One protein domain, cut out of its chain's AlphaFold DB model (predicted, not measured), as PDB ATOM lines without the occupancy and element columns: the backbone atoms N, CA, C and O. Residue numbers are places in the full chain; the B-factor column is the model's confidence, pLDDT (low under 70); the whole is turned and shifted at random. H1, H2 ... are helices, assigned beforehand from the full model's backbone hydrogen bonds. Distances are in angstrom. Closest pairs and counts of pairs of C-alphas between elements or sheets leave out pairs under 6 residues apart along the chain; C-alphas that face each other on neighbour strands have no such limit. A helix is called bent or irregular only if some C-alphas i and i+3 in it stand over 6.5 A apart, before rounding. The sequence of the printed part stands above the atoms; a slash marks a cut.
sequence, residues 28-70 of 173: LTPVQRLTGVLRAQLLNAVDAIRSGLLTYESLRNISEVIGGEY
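What this domain is: This is residues 28 to 70 of the 173 residues of an uncharacterized protein of Ensifer alkalisoli (UniProt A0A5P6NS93). Two helices joined near their ends make an open, flat V, the longer H1 as one arm and the shorter H2 as the other, with a tight link at the corner. The arms spread away from the corner and much of each stands free: residues 29 to 35 and 37 to 43 on the side of H1, and residues 58 to 70 on the side of H2. The printed part has 43 residues, with two named helices in the order H1, H2 and no named strand; the class is all helix. It is only just extended, close to loose, with a radius of gyration of the C-alphas of 13.9 A, and the C-alphas span 37 by 31 by 7 A.

How they stand to each other: The longest helix is H1, residues 30 to 50. After it a tight link of 4 residues leads to H2, residues 55 to 68. H1 and H2 are close but not clearly touching, with 2 pairs of C-alphas within 8 A. Their closest C-alphas are those of Ala 48 and Tyr 56, 7.4 A apart. Their lines stand at a steep tilt of 66 degrees, and they run opposite ways. Their centres are 19.6 A apart. In both H1 and H2 every pair of O i and N i+4 is within hydrogen-bond range.

Where its parts are: H1 begins at Pro 30, with its C-alpha at (-23.571, -42.077, -4.878), and ends at Arg 50, with its C-alpha at (2.075, -26.899, -10.900), 30.4 A from first to last C-alpha. H2 runs from Thr 55 to Gly 68, 20.1 A from first to last C-alpha, and C-alpha 68 is at (-22.527, -14.633, -20.762). Neither helix is bent.

The domain as a whole: The two C-alphas farthest apart are those of Leu 28 and Glu 69, at 38.3 A. The printed part, residues 28 to 70, has no cut, and its one link between named helices is tight. The mean pLDDT of the printed part is 73.8. Confidence is low, under 70, in residues 53 to 70; the mean is 83 in H1 and 62 in H2.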
ATOM      1  N   LEU A  28     -20.237 -48.865  -5.270       77.88
ATOM      2  CA  LEU A  28     -20.064 -47.592  -4.568       77.88
ATOM      3  C   LEU A  28     -21.393 -46.838  -4.451       77.88
ATOM      4  O   LEU A  28     -22.095 -46.662  -5.455       77.88
ATOM      5  N   THR A  29     -21.675 -46.320  -3.253       82.56
ATOM      6  CA  THR A  29     -22.782 -45.381  -3.009       82.56
ATOM      7  C   THR A  29     -22.601 -44.088  -3.826       82.56
ATOM      8  O   THR A  29     -21.463 -43.730  -4.154       82.56
ATOM      9  N   PRO A  30     -23.679 -43.338  -4.138       81.69
ATOM     10  CA  PRO A  30     -23.571 -42.077  -4.878       81.69
ATOM     11  C   PRO A  30     -22.582 -41.083  -4.254       81.69
ATOM     12  O   PRO A  30     -21.760 -40.511  -4.968       81.69
ATOM     13  N   VAL A  31     -22.585 -40.950  -2.920       82.25
ATOM     14  CA  VAL A  31     -21.654 -40.069  -2.199       82.25
ATOM     15  C   VAL A  31     -20.198 -40.498  -2.390       82.25
ATOM     16  O   VAL A  31     -19.354 -39.664  -2.698       82.25
ATOM     17  N   GLN A  32     -19.894 -41.797  -2.308       83.06
ATOM     18  CA  GLN A  32     -18.533 -42.295  -2.528       83.06
ATOM     19  C   GLN A  32     -18.058 -42.030  -3.961       83.06
ATOM     20  O   GLN A  32     -16.914 -41.620  -4.163       83.06
ATOM     21  N   ARG A  33     -18.934 -42.216  -4.960       86.12
ATOM     22  CA  ARG A  33     -18.601 -41.923  -6.364       86.12
ATOM     23  C   ARG A  33     -18.340 -40.436  -6.590       86.12
ATOM     24  O   ARG A  33     -17.347 -40.091  -7.230       86.12
ATOM     25  N   LEU A  34     -19.194 -39.563  -6.053       85.25
ATOM     26  CA  LEU A  34     -19.035 -38.110  -6.161       85.25
ATOM     27  C   LEU A  34     -17.750 -37.630  -5.478       85.25
ATOM     28  O   LEU A  34     -16.984 -36.890  -6.092       85.25
ATOM     29  N   THR A  35     -17.457 -38.113  -4.267       85.50
ATOM     30  CA  THR A  35     -16.212 -37.794  -3.552       85.50
ATOM     31  C   THR A  35     -14.979 -38.249  -4.333       85.50
ATOM     32  O   THR A  35     -14.011 -37.496  -4.446       85.50
ATOM     33  N   GLY A  36     -15.014 -39.446  -4.929       85.00
ATOM     34  CA  GLY A  36     -13.927 -39.944  -5.776       85.00
ATOM     35  C   GLY A  36     -13.676 -39.058  -7.001       85.00
ATOM     36  O   GLY A  36     -12.529 -38.709  -7.288       85.00
ATOM     37  N   VAL A  37     -14.741 -38.632  -7.688       86.19
ATOM     38  CA  VAL A  37     -14.638 -37.697  -8.820       86.19
ATOM     39  C   VAL A  37     -14.096 -36.343  -8.385       86.19
ATOM     40  O   VAL A  37     -13.180 -35.836  -9.028       86.19
ATOM     41  N   LEU A  38     -14.628 -35.765  -7.306       86.31
ATOM     42  CA  LEU A  38     -14.162 -34.482  -6.781       86.31
ATOM     43  C   LEU A  38     -12.662 -34.538  -6.472       86.31
ATOM     44  O   LEU A  38     -11.912 -33.666  -6.905       86.31
ATOM     45  N   ARG A  39     -12.211 -35.600  -5.794       85.50
ATOM     46  CA  ARG A  39     -10.794 -35.816  -5.481       85.50
ATOM     47  C   ARG A  39      -9.935 -35.855  -6.743       85.50
ATOM     48  O   ARG A  39      -8.928 -35.155  -6.807       85.50
ATOM     49  N   ALA A  40     -10.335 -36.637  -7.745       85.31
ATOM     50  CA  ALA A  40      -9.599 -36.737  -9.004       85.31
ATOM     51  C   ALA A  40      -9.507 -35.381  -9.728       85.31
ATOM     52  O   ALA A  40      -8.440 -35.014 -10.212       85.31
ATOM     53  N   GLN A  41     -10.597 -34.609  -9.758       83.50
ATOM     54  CA  GLN A  41     -10.615 -33.281 -10.381       83.50
ATOM     55  C   GLN A  41      -9.723 -32.277  -9.641       83.50
ATOM     56  O   GLN A  41      -8.983 -31.534 -10.282       83.50
ATOM     57  N   LEU A  42      -9.734 -32.285  -8.305       84.38
ATOM     58  CA  LEU A  42      -8.862 -31.423  -7.502       84.38
ATOM     59  C   LEU A  42      -7.381 -31.739  -7.728       84.38
ATOM     60  O   LEU A  42      -6.585 -30.821  -7.906       84.38
ATOM     61  N   LEU A  43      -7.013 -33.024  -7.760       85.00
ATOM     62  CA  LEU A  43      -5.636 -33.441  -8.036       85.00
ATOM     63  C   LEU A  43      -5.193 -32.999  -9.436       85.00
ATOM     64  O   LEU A  43      -4.158 -32.351  -9.567       85.00
ATOM     65  N   ASN A  44      -6.023 -33.240 -10.457       82.56
ATOM     66  CA  ASN A  44      -5.744 -32.799 -11.825       82.56
ATOM     67  C   ASN A  44      -5.567 -31.276 -11.926       82.56
ATOM     68  O   ASN A  44      -4.683 -30.807 -12.642       82.56
ATOM     69  N   ALA A  45      -6.391 -30.500 -11.218       78.00
ATOM     70  CA  ALA A  45      -6.289 -29.044 -11.203       78.00
ATOM     71  C   ALA A  45      -4.987 -28.569 -10.533       78.00
ATOM     72  O   ALA A  45      -4.295 -27.707 -11.075       78.00
ATOM     73  N   VAL A  46      -4.615 -29.158  -9.391       83.31
ATOM     74  CA  VAL A  46      -3.347 -28.858  -8.703       83.31
ATOM     75  C   VAL A  46      -2.150 -29.187  -9.592       83.31
ATOM     76  O   VAL A  46      -1.229 -28.375  -9.704       83.31
ATOM     77  N   ASP A  47      -2.163 -30.343 -10.254       82.38
ATOM     78  CA  ASP A  47      -1.076 -30.765 -11.137       82.38
ATOM     79  C   ASP A  47      -0.964 -29.874 -12.379       82.38
ATOM     80  O   ASP A  47       0.147 -29.536 -12.795       82.38
ATOM     81  N   ALA A  48      -2.090 -29.418 -12.936       75.62
ATOM     82  CA  ALA A  48      -2.100 -28.475 -14.051       75.62
ATOM     83  C   ALA A  48      -1.497 -27.115 -13.672       75.62
ATOM     84  O   ALA A  48      -0.659 -26.595 -14.410       75.62
ATOM     85  N   ILE A  49      -1.864 -26.577 -12.501       77.19
ATOM     86  CA  ILE A  49      -1.288 -25.333 -11.967       77.19
ATOM     87  C   ILE A  49       0.220 -25.498 -11.761       77.19
ATOM     88  O   ILE A  49       1.003 -24.661 -12.209       77.19
ATOM     89  N   ARG A  50       0.650 -26.601 -11.131       79.06
ATOM     90  CA  ARG A  50       2.075 -26.899 -10.900       79.06
ATOM     91  C   ARG A  50       2.870 -27.020 -12.195       79.06
ATOM     92  O   ARG A  50       4.026 -26.612 -12.239       79.06
ATOM     93  N   SER A  51       2.253 -27.573 -13.230       80.06
ATOM     94  CA  SER A  51       2.879 -27.792 -14.534       80.06
ATOM     95  C   SER A  51       2.829 -26.559 -15.447       80.06
ATOM     96  O   SER A  51       3.287 -26.635 -16.584       80.06
ATOM     97  N   GLY A  52       2.264 -25.433 -14.991       71.06
ATOM     98  CA  GLY A  52       2.127 -24.217 -15.799       71.06
ATOM     99  C   GLY A  52       1.196 -24.379 -17.007       71.06
ATOM    100  O   GLY A  52       1.318 -23.650 -17.991       71.06
ATOM    101  N   LEU A  53       0.279 -25.351 -16.967       67.75
ATOM    102  CA  LEU A  53      -0.672 -25.613 -18.044       67.75
ATOM    103  C   LEU A  53      -1.808 -24.583 -17.986       67.75
ATOM    104  O   LEU A  53      -2.813 -24.781 -17.305       67.75
ATOM    105  N   LEU A  54      -1.677 -23.512 -18.775       66.06
ATOM    106  CA  LEU A  54      -2.703 -22.471 -18.964       66.06
ATOM    107  C   LEU A  54      -4.008 -22.992 -19.595       66.06
ATOM    108  O   LEU A  54      -4.959 -22.233 -19.769       66.06
ATOM    109  N   THR A  55      -4.080 -24.275 -19.958       64.56
ATOM    110  CA  THR A  55      -5.249 -24.904 -20.584       64.56
ATOM    111  C   THR A  55      -6.503 -24.774 -19.722       64.56
ATOM    112  O   THR A  55      -7.566 -24.479 -20.257       64.56
ATOM    113  N   TYR A  56      -6.396 -24.930 -18.398       62.91
ATOM    114  CA  TYR A  56      -7.550 -24.780 -17.500       62.91
ATOM    115  C   TYR A  56      -8.037 -23.334 -17.420       62.91
ATOM    116  O   TYR A  56      -9.239 -23.095 -17.500       62.91
ATOM    117  N   GLU A  57      -7.121 -22.369 -17.319       62.62
ATOM    118  CA  GLU A  57      -7.474 -20.945 -17.337       62.62
ATOM    119  C   GLU A  57      -8.074 -20.537 -18.684       62.62
ATOM    120  O   GLU A  57      -9.080 -19.839 -18.734       62.62
ATOM    121  N   SER A  58      -7.517 -21.042 -19.784       63.12
ATOM    122  CA  SER A  58      -8.001 -20.755 -21.136       63.12
ATOM    123  C   SER A  58      -9.396 -21.339 -21.368       63.12
ATOM    124  O   SER A  58     -10.269 -20.648 -21.886       63.12
ATOM    125  N   LEU A  59      -9.640 -22.584 -20.944       65.00
ATOM    126  CA  LEU A  59     -10.961 -23.216 -21.008       65.00
ATOM    127  C   LEU A  59     -11.977 -22.506 -20.115       65.00
ATOM    128  O   LEU A  59     -13.115 -22.313 -20.536       65.00
ATOM    129  N   ARG A  60     -11.574 -22.090 -18.911       64.50
ATOM    130  CA  ARG A  60     -12.425 -21.308 -18.013       64.50
ATOM    131  C   ARG A  60     -12.805 -19.969 -18.642       64.50
ATOM    132  O   ARG A  60     -13.990 -19.685 -18.742       64.50
ATOM    133  N   ASN A  61     -11.831 -19.208 -19.134       64.06
ATOM    134  CA  ASN A  61     -12.064 -17.901 -19.752       64.06
ATOM    135  C   ASN A  61     -12.965 -18.009 -20.992       64.06
ATOM    136  O   ASN A  61     -13.908 -17.238 -21.142       64.06
ATOM    137  N   ILE A  62     -12.723 -18.993 -21.867       64.38
ATOM    138  CA  ILE A  62     -13.592 -19.248 -23.029       64.38
ATOM    139  C   ILE A  62     -15.001 -19.640 -22.566       64.38
ATOM    140  O   ILE A  62     -15.988 -19.171 -23.129       64.38
ATOM    141  N   SER A  63     -15.109 -20.469 -21.526       58.41
ATOM    142  CA  SER A  63     -16.396 -20.880 -20.964       58.41
ATOM    143  C   SER A  63     -17.167 -19.715 -20.336       58.41
ATOM    144  O   SER A  63     -18.388 -19.696 -20.451       58.41
ATOM    145  N   GLU A  64     -16.496 -18.760 -19.687       62.75
ATOM    146  CA  GLU A  64     -17.111 -17.558 -19.105       62.75
ATOM    147  C   GLU A  64     -17.644 -16.622 -20.200       62.75
ATOM    148  O   GLU A  64     -18.790 -16.175 -20.129       62.75
ATOM    149  N   VAL A  65     -16.862 -16.401 -21.265       61.78
ATOM    150  CA  VAL A  65     -17.288 -15.599 -22.426       61.78
ATOM    151  C   VAL A  65     -18.507 -16.218 -23.108       61.78
ATOM    152  O   VAL A  65     -19.457 -15.510 -23.431       61.78
ATOM    153  N   ILE A  66     -18.512 -17.542 -23.291       60.22
ATOM    154  CA  ILE A  66     -19.652 -18.248 -23.883       60.22
ATOM    155  C   ILE A  66     -20.858 -18.220 -22.935       60.22
ATOM    156  O   ILE A  66     -21.966 -18.011 -23.405       60.22
ATOM    157  N   GLY A  67     -20.678 -18.401 -21.622       57.34
ATOM    158  CA  GLY A  67     -21.778 -18.410 -20.646       57.34
ATOM    159  C   GLY A  67     -22.578 -17.103 -20.607       57.34
ATOM    160  O   GLY A  67     -23.808 -17.140 -20.538       57.34
ATOM    161  N   GLY A  68     -21.899 -15.958 -20.754       56.50
ATOM    162  CA  GLY A  68     -22.527 -14.633 -20.762       56.50
ATOM    163  C   GLY A  68     -23.557 -14.417 -21.882       56.50
ATOM    164  O   GLY A  68     -24.548 -13.727 -21.667       56.50
ATOM    165  N   GLU A  69     -23.395 -15.057 -23.045       58.31
ATOM    166  CA  GLU A  69     -24.355 -14.949 -24.162       58.31
ATOM    167  C   GLU A  69     -25.637 -15.786 -23.958       58.31
ATOM    168  O   GLU A  69     -26.587 -15.671 -24.736       58.31
ATOM    169  N   TYR A  70     -25.687 -16.637 -22.925       57.66
ATOM    170  CA  TYR A  70     -26.790 -17.576 -22.669       57.66
ATOM    171  C   TYR A  70     -27.640 -17.210 -21.438       57.66
ATOM    172  O   TYR A  70     -28.631 -17.893 -21.163       57.66
TER     173      TYR A  70